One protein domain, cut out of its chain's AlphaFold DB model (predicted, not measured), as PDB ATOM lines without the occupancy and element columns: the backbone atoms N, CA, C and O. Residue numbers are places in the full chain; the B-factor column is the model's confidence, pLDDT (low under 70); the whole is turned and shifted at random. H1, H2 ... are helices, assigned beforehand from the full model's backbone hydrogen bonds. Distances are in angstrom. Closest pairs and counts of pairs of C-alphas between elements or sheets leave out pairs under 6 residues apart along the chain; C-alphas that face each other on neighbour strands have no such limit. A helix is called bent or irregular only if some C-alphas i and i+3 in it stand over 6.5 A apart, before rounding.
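AT A GLANCE: This is residues 399 to 477 of the 477 residues of an uncharacterized protein of Streptomyces sp. CNZ289 (UniProt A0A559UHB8). One long helix, H1, runs nearly straight through a slight bend, and H3 folds back to cross its second half, after a loop that holds the short H2. Residues 399 to 414 of H1 stick out as a free arm and make much of the length. The printed part has 79 residues with three named helices, in the order H1, H2, H3, and no named strand: all helix, loose, radius of gyration of the C-alphas 16.6 A, spans 54 by 25 by 20 A.

HOW THE PARTS SIT: H1, residues 399 to 428, was assigned as one helix by its hydrogen bonds but is bent: C-alphas 417 and 420 are 6.6 A apart. Its arms H1a, residues 399 to 417, and H1b, residues 420 to 428, stand at a shallow tilt of 24 degrees. H3, residues 455 to 473, touches H1b with residues 460 to 468 alone, opposite ways at a steep tilt of 44 degrees; the closest C-alphas, of Leu 422 and Ala 464, are 5.3 A apart. H2, residues 442 to 445, is near H3. Every O i to N i+4 pair is within hydrogen-bond range in H1a, H1b and H3; H2 is too short for one.

IN THESE COORDINATES: H1a begins at C-alpha 399 (-19.603, -24.521, -0.915) and is 26.8 A long, H1b 12.3 A, H2 5.4 A. H3, 27.3 A, ends at C-alpha 473 (-34.410, 0.541, -9.508).

THE WHOLE: The C-alphas farthest apart, of Arg 399 and Tyr 435, are 54.7 A apart. The printed part has no cut; the link H1 to H2 is long. pLDDT is under 70 at residues 404, 442, 444 to 452 and 476 to 477.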
ATOM      1  N   ARG A 399     -19.634 -25.280  -2.170       79.62
ATOM      2  CA  ARG A 399     -19.603 -24.521  -0.915       79.62
ATOM      3  C   ARG A 399     -19.505 -23.015  -1.152       79.62
ATOM      4  O   ARG A 399     -20.208 -22.260  -0.488       79.62
ATOM      5  N   ARG A 400     -18.665 -22.552  -2.081       73.00
ATOM      6  CA  ARG A 400     -18.549 -21.123  -2.422       73.00
ATOM      7  C   ARG A 400     -19.829 -20.587  -3.045       73.00
ATOM      8  O   ARG A 400     -20.278 -19.516  -2.645       73.00
ATOM      9  N   ALA A 401     -20.436 -21.335  -3.963       71.94
ATOM     10  CA  ALA A 401     -21.719 -20.980  -4.561       71.94
ATOM     11  C   ALA A 401     -22.817 -20.876  -3.492       71.94
ATOM     12  O   ALA A 401     -23.576 -19.906  -3.473       71.94
ATOM     13  N   GLN A 402     -22.850 -21.816  -2.545       80.81
ATOM     14  CA  GLN A 402     -23.778 -21.783  -1.419       80.81
ATOM     15  C   GLN A 402     -23.532 -20.575  -0.501       80.81
ATOM     16  O   GLN A 402     -24.471 -19.846  -0.189       80.81
ATOM     17  N   LEU A 403     -22.280 -20.301  -0.121       81.25
ATOM     18  CA  LEU A 403     -21.927 -19.137   0.704       81.25
ATOM     19  C   LEU A 403     -22.265 -17.809   0.011       81.25
ATOM     20  O   LEU A 403     -22.727 -16.875   0.671       81.25
ATOM     21  N   ALA A 404     -22.061 -17.721  -1.305       68.75
ATOM     22  CA  ALA A 404     -22.436 -16.560  -2.105       68.75
ATOM     23  C   ALA A 404     -23.961 -16.375  -2.143       68.75
ATOM     24  O   ALA A 404     -24.445 -15.264  -1.924       68.75
ATOM     25  N   ALA A 405     -24.724 -17.457  -2.330       74.81
ATOM     26  CA  ALA A 405     -26.184 -17.424  -2.283       74.81
ATOM     27  C   ALA A 405     -26.709 -17.006  -0.896       74.81
ATOM     28  O   ALA A 405     -27.606 -16.170  -0.797       74.81
ATOM     29  N   GLU A 406     -26.115 -17.516   0.185       83.25
ATOM     30  CA  GLU A 406     -26.454 -17.113   1.553       83.25
ATOM     31  C   GLU A 406     -26.115 -15.640   1.825       83.25
ATOM     32  O   GLU A 406     -26.893 -14.932   2.468       83.25
ATOM     33  N   ALA A 407     -24.967 -15.156   1.342       77.62
ATOM     34  CA  ALA A 407     -24.579 -13.754   1.465       77.62
ATOM     35  C   ALA A 407     -25.542 -12.833   0.704       77.62
ATOM     36  O   ALA A 407     -26.001 -11.840   1.267       77.62
ATOM     37  N   ALA A 408     -25.907 -13.194  -0.526       71.25
ATOM     38  CA  ALA A 408     -26.913 -12.482  -1.303       71.25
ATOM     39  C   ALA A 408     -28.280 -12.484  -0.599       71.25
ATOM     40  O   ALA A 408     -28.914 -11.435  -0.494       71.25
ATOM     41  N   GLY A 409     -28.696 -13.616  -0.020       81.38
ATOM     42  CA  GLY A 409     -29.915 -13.708   0.788       81.38
ATOM     43  C   GLY A 409     -29.906 -12.773   2.004       81.38
ATOM     44  O   GLY A 409     -30.889 -12.073   2.250       81.38
ATOM     45  N   ARG A 410     -28.782 -12.687   2.733       83.81
ATOM     46  CA  ARG A 410     -28.620 -11.743   3.858       83.81
ATOM     47  C   ARG A 410     -28.694 -10.286   3.403       83.81
ATOM     48  O   ARG A 410     -29.358  -9.485   4.055       83.81
ATOM     49  N   THR A 411     -28.054  -9.948   2.287       76.31
ATOM     50  CA  THR A 411     -28.106  -8.596   1.716       76.31
ATOM     51  C   THR A 411     -29.529  -8.229   1.295       76.31
ATOM     52  O   THR A 411     -30.006  -7.154   1.649       76.31
ATOM     53  N   ALA A 412     -30.243  -9.130   0.615       76.00
ATOM     54  CA  ALA A 412     -31.637  -8.915   0.232       76.00
ATOM     55  C   ALA A 412     -32.544  -8.710   1.460       76.00
ATOM     56  O   ALA A 412     -33.361  -7.788   1.478       76.00
ATOM     57  N   ALA A 413     -32.364  -9.511   2.515       81.56
ATOM     58  CA  ALA A 413     -33.101  -9.351   3.768       81.56
ATOM     59  C   ALA A 413     -32.825  -7.990   4.435       81.56
ATOM     60  O   ALA A 413     -33.769  -7.293   4.808       81.56
ATOM     61  N   ALA A 414     -31.558  -7.571   4.514       81.06
ATOM     62  CA  ALA A 414     -31.174  -6.272   5.069       81.06
ATOM     63  C   ALA A 414     -31.763  -5.098   4.267       81.06
ATOM     64  O   ALA A 414     -32.215  -4.108   4.841       81.06
ATOM     65  N   VAL A 415     -31.817  -5.221   2.936       78.62
ATOM     66  CA  VAL A 415     -32.475  -4.244   2.059       78.62
ATOM     67  C   VAL A 415     -33.971  -4.149   2.365       78.62
ATOM     68  O   VAL A 415     -34.491  -3.046   2.525       78.62
ATOM     69  N   ILE A 416     -34.665  -5.285   2.487       83.12
ATOM     70  CA  ILE A 416     -36.096  -5.323   2.826       83.12
ATOM     71  C   ILE A 416     -36.351  -4.658   4.187       83.12
ATOM     72  O   ILE A 416     -37.283  -3.863   4.314       83.12
ATOM     73  N   GLU A 417     -35.504  -4.930   5.180       88.81
ATOM     74  CA  GLU A 417     -35.601  -4.349   6.524       88.81
ATOM     75  C   GLU A 417     -35.308  -2.836   6.547       88.81
ATOM     76  O   GLU A 417     -35.914  -2.093   7.322       88.81
ATOM     77  N   ALA A 418     -34.436  -2.349   5.657       85.56
ATOM     78  CA  ALA A 418     -34.089  -0.933   5.552       85.56
ATOM     79  C   ALA A 418     -35.180  -0.075   4.880       85.56
ATOM     80  O   ALA A 418     -35.251   1.132   5.118       85.56
ATOM     81  N   VAL A 419     -36.070  -0.657   4.069       90.56
ATOM     82  CA  VAL A 419     -37.095   0.113   3.337       90.56
ATOM     83  C   VAL A 419     -38.081   0.851   4.268       90.56
ATOM     84  O   VAL A 419     -38.290   2.051   4.061       90.56
ATOM     85  N   PRO A 420     -38.693   0.226   5.296       94.50
ATOM     86  CA  PRO A 420     -39.603   0.924   6.208       94.50
ATOM     87  C   PRO A 420     -39.005   2.144   6.940       94.50
ATOM     88  O   PRO A 420     -39.656   3.194   6.942       94.50
ATOM     89  N   PRO A 421     -37.807   2.096   7.565       87.44
ATOM     90  CA  PRO A 421     -37.224   3.280   8.196       87.44
ATOM     91  C   PRO A 421     -36.878   4.387   7.191       87.44
ATOM     92  O   PRO A 421     -37.078   5.554   7.520       87.44
ATOM     93  N   LEU A 422     -36.449   4.050   5.968       89.12
ATOM     94  CA  LEU A 422     -36.227   5.042   4.909       89.12
ATOM     95  C   LEU A 422     -37.529   5.759   4.528       89.12
ATOM     96  O   LEU A 422     -37.560   6.986   4.477       89.12
ATOM     97  N   ARG A 423     -38.634   5.021   4.348       92.94
ATOM     98  CA  ARG A 423     -39.958   5.618   4.087       92.94
ATOM     99  C   ARG A 423     -40.424   6.515   5.232       92.94
ATOM    100  O   ARG A 423     -40.840   7.638   4.981       92.94
ATOM    101  N   ARG A 424     -40.257   6.085   6.487       92.38
ATOM    102  CA  ARG A 424     -40.572   6.928   7.657       92.38
ATOM    103  C   ARG A 424     -39.737   8.206   7.692       92.38
ATOM    104  O   ARG A 424     -40.272   9.268   7.992       92.38
ATOM    105  N   ALA A 425     -38.451   8.141   7.345       86.62
ATOM    106  CA  ALA A 425     -37.613   9.333   7.234       86.62
ATOM    107  C   ALA A 425     -38.144  10.302   6.156       86.62
ATOM    108  O   ALA A 425     -38.183  11.510   6.387       86.62
ATOM    109  N   LEU A 426     -38.633   9.779   5.026       91.88
ATOM    110  CA  LEU A 426     -39.309  10.550   3.972       91.88
ATOM    111  C   LEU A 426     -40.703  11.064   4.349       91.88
ATOM    112  O   LEU A 426     -41.274  11.868   3.618       91.88
ATOM    113  N   GLU A 427     -41.278  10.650   5.463       93.75
ATOM    114  CA  GLU A 427     -42.550  11.197   5.944       93.75
ATOM    115  C   GLU A 427     -42.320  12.224   7.055       93.75
ATOM    116  O   GLU A 427     -43.000  13.243   7.109       93.75
ATOM    117  N   GLN A 428     -41.331  11.980   7.917       93.94
ATOM    118  CA  GLN A 428     -41.152  12.717   9.170       93.94
ATOM    119  C   GLN A 428     -40.128  13.850   9.096       93.94
ATOM    120  O   GLN A 428     -40.209  14.796   9.878       93.94
ATOM    121  N   LEU A 429     -39.140  13.762   8.203       92.56
ATOM    122  CA  LEU A 429     -38.082  14.767   8.118       92.56
ATOM    123  C   LEU A 429     -38.474  15.893   7.147       92.56
ATOM    124  O   LEU A 429     -39.118  15.618   6.131       92.56
ATOM    125  N   PRO A 430     -38.086  17.154   7.413       90.75
ATOM    126  CA  PRO A 430     -38.413  18.279   6.543       90.75
ATOM    127  C   PRO A 430     -37.787  18.108   5.153       90.75
ATOM    128  O   PRO A 430     -36.663  17.628   5.025       90.75
ATOM    129  N   ALA A 431     -38.528  18.488   4.107       89.31
ATOM    130  CA  ALA A 431     -38.068  18.412   2.717       89.31
ATOM    131  C   ALA A 431     -36.948  19.406   2.398       89.31
ATOM    132  O   ALA A 431     -36.101  19.127   1.556       89.31
ATOM    133  N   THR A 432     -36.946  20.537   3.096       88.94
ATOM    134  CA  THR A 432     -36.077  21.674   2.823       88.94
ATOM    135  C   THR A 432     -35.421  22.137   4.114       88.94
ATOM    136  O   THR A 432     -35.980  22.021   5.210       88.94
ATOM    137  N   CYS A 433     -34.200  22.646   3.999       87.19
ATOM    138  CA  CYS A 433     -33.548  23.318   5.110       87.19
ATOM    139  C   CYS A 433     -34.101  24.742   5.221       87.19
ATOM    140  O   CYS A 433     -34.229  25.440   4.218       87.19
ATOM    141  N   ARG A 434     -34.364  25.218   6.444       84.38
ATOM    142  CA  ARG A 434     -34.884  26.576   6.672       84.38
ATOM    143  C   ARG A 434     -33.989  27.678   6.091       84.38
ATOM    144  O   ARG A 434     -34.502  28.729   5.723       84.38
ATOM    145  N   TYR A 435     -32.680  27.446   6.042       80.19
ATOM    146  CA  TYR A 435     -31.690  28.446   5.639       80.19
ATOM    147  C   TYR A 435     -31.193  28.247   4.204       80.19
ATOM    148  O   TYR A 435     -30.947  29.226   3.512       80.19
ATOM    149  N   HIS A 436     -31.101  26.997   3.737       81.69
ATOM    150  CA  HIS A 436     -30.540  26.665   2.419       81.69
ATOM    151  C   HIS A 436     -31.593  26.237   1.384       81.69
ATOM    152  O   HIS A 436     -31.247  25.923   0.245       81.69
ATOM    153  N   GLY A 437     -32.874  26.193   1.765       84.75
ATOM    154  CA  GLY A 437     -33.955  25.733   0.897       84.75
ATOM    155  C   GLY A 437     -33.702  24.313   0.386       84.75
ATOM    156  O   GLY A 437     -33.501  23.390   1.183       84.75
ATOM    157  N   ASP A 438     -33.687  24.171  -0.940       82.44
ATOM    158  CA  ASP A 438     -33.567  22.893  -1.654       82.44
ATOM    159  C   ASP A 438     -32.110  22.516  -1.981       82.44
ATOM    160  O   ASP A 438     -31.849  21.441  -2.520       82.44
ATOM    161  N   GLN A 439     -31.134  23.377  -1.667       79.19
ATOM    162  CA  GLN A 439     -29.724  23.182  -2.036       79.19
ATOM    163  C   GLN A 439     -28.997  22.209  -1.086       79.19
ATOM    164  O   GLN A 439     -27.976  22.527  -0.482       79.19
ATOM    165  N   LEU A 440     -29.521  20.990  -0.955       70.69
ATOM    166  CA  LEU A 440     -29.048  19.958  -0.025       70.69
ATOM    167  C   LEU A 440     -28.063  18.972  -0.670       70.69
ATOM    168  O   LEU A 440     -28.171  17.760  -0.488       70.69
ATOM    169  N   THR A 441     -27.102  19.464  -1.451       75.56
ATOM    170  CA  THR A 441     -26.109  18.585  -2.093       75.56
ATOM    171  C   THR A 441     -24.985  18.212  -1.125       75.56
ATOM    172  O   THR A 441     -24.628  18.981  -0.231       75.56
ATOM    173  N   ALA A 442     -24.375  17.035  -1.313       67.44
ATOM    174  CA  ALA A 442     -23.235  16.593  -0.501       67.44
ATOM    175  C   ALA A 442     -22.057  17.590  -0.530       67.44
ATOM    176  O   ALA A 442     -21.363  17.745   0.473       67.44
ATOM    177  N   ALA A 443     -21.884  18.311  -1.643       71.12
ATOM    178  CA  ALA A 443     -20.877  19.357  -1.802       71.12
ATOM    179  C   ALA A 443     -21.134  20.599  -0.924       71.12
ATOM    180  O   ALA A 443     -20.190  21.289  -0.556       71.12
ATOM    181  N   HIS A 444     -22.393  20.871  -0.559       69.62
ATOM    182  CA  HIS A 444     -22.759  21.989   0.319       69.62
ATOM    183  C   HIS A 444     -22.539  21.677   1.810       69.62
ATOM    184  O   HIS A 444     -22.309  22.590   2.595       69.62
ATOM    185  N   TYR A 445     -22.567  20.397   2.205       66.31
ATOM    186  CA  TYR A 445     -22.466  19.947   3.606       66.31
ATOM    187  C   TYR A 445     -21.074  19.450   4.029       66.31
ATOM    188  O   TYR A 445     -20.888  19.057   5.179       66.31
ATOM    189  N   SER A 446     -20.089  19.429   3.127       61.66
ATOM    190  CA  SER A 446     -18.717  18.997   3.435       61.66
ATOM    191  C   SER A 446     -17.907  20.034   4.228       61.66
ATOM    192  O   SER A 446     -16.870  19.693   4.796       61.66
ATOM    193  N   ARG A 447     -18.381  21.283   4.311       57.38
ATOM    194  CA  ARG A 447     -17.807  22.330   5.168       57.38
ATOM    195  C   ARG A 447     -18.442  22.195   6.542       57.38
ATOM    196  O   ARG A 447     -19.656  22.300   6.645       57.38
ATOM    197  N   GLY A 448     -17.637  21.899   7.563       53.25
ATOM    198  CA  GLY A 448     -18.051  21.387   8.878       53.25
ATOM    199  C   GLY A 448     -18.840  22.344   9.775       53.25
ATOM    200  O   GLY A 448     -18.684  22.321  10.992       53.25
ATOM    201  N   GLU A 449     -19.701  23.169   9.202       50.12
ATOM    202  CA  GLU A 449     -20.679  23.943   9.934       50.12
ATOM    203  C   GLU A 449     -21.826  23.007  10.321       50.12
ATOM    204  O   GLU A 449     -22.457  22.370   9.474       50.12
ATOM    205  N   GLY A 450     -22.102  22.916  11.625       56.53
ATOM    206  CA  GLY A 450     -23.322  22.330  12.183       56.53
ATOM    207  C   GLY A 450     -24.539  23.164  11.782       56.53
ATOM    208  O   GLY A 450     -25.189  23.787  12.616       56.53
ATOM    209  N   CYS A 451     -24.790  23.251  10.479       58.41
ATOM    210  CA  CYS A 451     -25.576  24.314   9.898       58.41
ATOM    211  C   CYS A 451     -27.057  23.961  10.060       58.41
ATOM    212  O   CYS A 451     -27.630  23.206   9.271       58.41
ATOM    213  N   CYS A 452     -27.616  24.521  11.139       65.00
ATOM    214  CA  CYS A 452     -29.010  24.661  11.568       65.00
ATOM    215  C   CYS A 452     -29.822  23.405  11.950       65.00
ATOM    216  O   CYS A 452     -29.725  22.339  11.341       65.00
ATOM    217  N   ASP A 453     -30.739  23.588  12.912       73.38
ATOM    218  CA  ASP A 453     -31.640  22.568  13.488       73.38
ATOM    219  C   ASP A 453     -32.467  21.786  12.450       73.38
ATOM    220  O   ASP A 453     -32.951  20.689  12.719       73.38
ATOM    221  N   THR A 454     -32.627  22.335  11.240       77.69
ATOM    222  CA  THR A 454     -33.391  21.722  10.137       77.69
ATOM    223  C   THR A 454     -32.519  21.180   9.003       77.69
ATOM    224  O   THR A 454     -33.009  20.398   8.191       77.69
ATOM    225  N   GLY A 455     -31.227  21.530   8.952       81.12
ATOM    226  CA  GLY A 455     -30.321  21.139   7.872       81.12
ATOM    227  C   GLY A 455     -29.970  19.653   7.890       81.12
ATOM    228  O   GLY A 455     -30.148  18.956   6.894       81.12
ATOM    229  N   ILE A 456     -29.540  19.133   9.043       82.00
ATOM    230  CA  ILE A 456     -29.225  17.701   9.194       82.00
ATOM    231  C   ILE A 456     -30.463  16.815   8.939       82.00
ATOM    232  O   ILE A 456     -30.336  15.832   8.202       82.00
ATOM    233  N   PRO A 457     -31.659  17.120   9.488       88.00
ATOM    234  CA  PRO A 457     -32.887  16.408   9.138       88.00
ATOM    235  C   PRO A 457     -33.194  16.395   7.632       88.00
ATOM    236  O   PRO A 457     -33.473  15.326   7.089       88.00
ATOM    237  N   ALA A 458     -33.088  17.536   6.944       84.19
ATOM    238  CA  ALA A 458     -33.376  17.619   5.513       84.19
ATOM    239  C   ALA A 458     -32.350  16.850   4.658       84.19
ATOM    240  O   ALA A 458     -32.724  16.114   3.746       84.19
ATOM    241  N   LEU A 459     -31.060  16.902   5.014       83.06
ATOM    242  CA  LEU A 459     -30.023  16.085   4.373       83.06
ATOM    243  C   LEU A 459     -30.279  14.581   4.563       83.06
ATOM    244  O   LEU A 459     -30.129  13.792   3.629       83.06
ATOM    245  N   ARG A 460     -30.680  14.161   5.771       87.25
ATOM    246  CA  ARG A 460     -31.034  12.757   6.050       87.25
ATOM    247  C   ARG A 460     -32.231  12.304   5.216       87.25
ATOM    248  O   ARG A 460     -32.209  11.185   4.710       87.25
ATOM    249  N   ARG A 461     -33.236  13.166   5.032       90.31
ATOM    250  CA  ARG A 461     -34.370  12.912   4.136       90.31
ATOM    251  C   ARG A 461     -33.915  12.732   2.691       90.31
ATOM    252  O   ARG A 461     -34.304  11.756   2.060       90.31
ATOM    253  N   TRP A 462     -33.089  13.645   2.185       88.31
ATOM    254  CA  TRP A 462     -32.562  13.586   0.821       88.31
ATOM    255  C   TRP A 462     -31.785  12.285   0.572       88.31
ATOM    256  O   TRP A 462     -32.089  11.557  -0.369       88.31
ATOM    257  N   ARG A 463     -30.882  11.906   1.489       87.69
ATOM    258  CA  ARG A 463     -30.162  10.619   1.421       87.69
ATOM    259  C   ARG A 463     -31.100   9.417   1.463       87.69
ATOM    260  O   ARG A 463     -30.856   8.423   0.784       87.69
ATOM    261  N   ALA A 464     -32.168   9.487   2.258       88.12
ATOM    262  CA  ALA A 464     -33.161   8.424   2.301       88.12
ATOM    263  C   ALA A 464     -33.935   8.301   0.980       88.12
ATOM    264  O   ALA A 464     -34.249   7.183   0.576       88.12
ATOM    265  N   ALA A 465     -34.205   9.419   0.296       89.56
ATOM    266  CA  ALA A 465     -34.859   9.436  -1.014       89.56
ATOM    267  C   ALA A 465     -33.967   8.782  -2.069       89.56
ATOM    268  O   ALA A 465     -34.400   7.846  -2.733       89.56
ATOM    269  N   GLU A 466     -32.706   9.214  -2.141       89.62
ATOM    270  CA  GLU A 466     -31.708   8.668  -3.062       89.62
ATOM    271  C   GLU A 466     -31.507   7.159  -2.840       89.62
ATOM    272  O   GLU A 466     -31.480   6.373  -3.787       89.62
ATOM    273  N   ALA A 467     -31.414   6.723  -1.578       86.88
ATOM    274  CA  ALA A 467     -31.307   5.308  -1.248       86.88
ATOM    275  C   ALA A 467     -32.551   4.520  -1.694       86.88
ATOM    276  O   ALA A 467     -32.418   3.437  -2.256       86.88
ATOM    277  N   LEU A 468     -33.758   5.050  -1.470       89.50
ATOM    278  CA  LEU A 468     -35.000   4.379  -1.857       89.50
ATOM    279  C   LEU A 468     -35.161   4.289  -3.382       89.50
ATOM    280  O   LEU A 468     -35.638   3.272  -3.876       89.50
ATOM    281  N   GLU A 469     -34.760   5.327  -4.116       90.25
ATOM    282  CA  GLU A 469     -34.751   5.342  -5.582       90.25
ATOM    283  C   GLU A 469     -33.827   4.255  -6.130       90.25
ATOM    284  O   GLU A 469     -34.275   3.412  -6.907       90.25
ATOM    285  N   LYS A 470     -32.586   4.188  -5.626       85.06
ATOM    286  CA  LYS A 470     -31.644   3.117  -5.975       85.06
ATOM    287  C   LYS A 470     -32.248   1.745  -5.692       85.06
ATOM    288  O   LYS A 470     -32.227   0.890  -6.565       85.06
ATOM    289  N   LEU A 471     -32.845   1.545  -4.514       83.44
ATOM    290  CA  LEU A 471     -33.484   0.275  -4.146       83.44
ATOM    291  C   LEU A 471     -34.693  -0.087  -5.021       83.44
ATOM    292  O   LEU A 471     -34.911  -1.269  -5.274       83.44
ATOM    293  N   ASN A 472     -35.489   0.888  -5.463       83.38
ATOM    294  CA  ASN A 472     -36.610   0.636  -6.370       83.38
ATOM    295  C   ASN A 472     -36.116   0.275  -7.772       83.38
ATOM    296  O   ASN A 472     -36.652  -0.664  -8.353       83.38
ATOM    297  N   ALA A 473     -35.056   0.927  -8.258       79.75
ATOM    298  CA  ALA A 473     -34.410   0.541  -9.508       79.75
ATOM    299  C   ALA A 473     -33.918  -0.914  -9.457       79.75
ATOM    300  O   ALA A 473     -33.991  -1.605 -10.460       79.75
ATOM    301  N   LEU A 474     -33.499  -1.422  -8.288       74.44
ATOM    302  CA  LEU A 474     -33.125  -2.837  -8.135       74.44
ATOM    303  C   LEU A 474     -34.311  -3.815  -8.165       74.44
ATOM    304  O   LEU A 474     -34.074  -4.999  -8.356       74.44
ATOM    305  N   LYS A 475     -35.553  -3.364  -7.933       74.06
ATOM    306  CA  LYS A 475     -36.760  -4.218  -7.952       74.06
ATOM    307  C   LYS A 475     -37.361  -4.402  -9.341       74.06
ATOM    308  O   LYS A 475     -38.199  -5.282  -9.515       74.06
ATOM    309  N   GLU A 476     -37.020  -3.522 -10.277       64.06
ATOM    310  CA  GLU A 476     -37.479  -3.598 -11.669       64.06
ATOM    311  C   GLU A 476     -36.651  -4.594 -12.504       64.06
ATOM    312  O   GLU A 476     -36.992  -4.855 -13.655       64.06
ATOM    313  N   PHE A 477     -35.613  -5.185 -11.900       46.94
ATOM    314  CA  PHE A 477     -34.816  -6.301 -12.417       46.94
ATOM    315  C   PHE A 477     -35.096  -7.570 -11.609       46.94
ATOM    316  O   PHE A 477     -34.936  -8.668 -12.189       46.94
TER     317      PHE A 477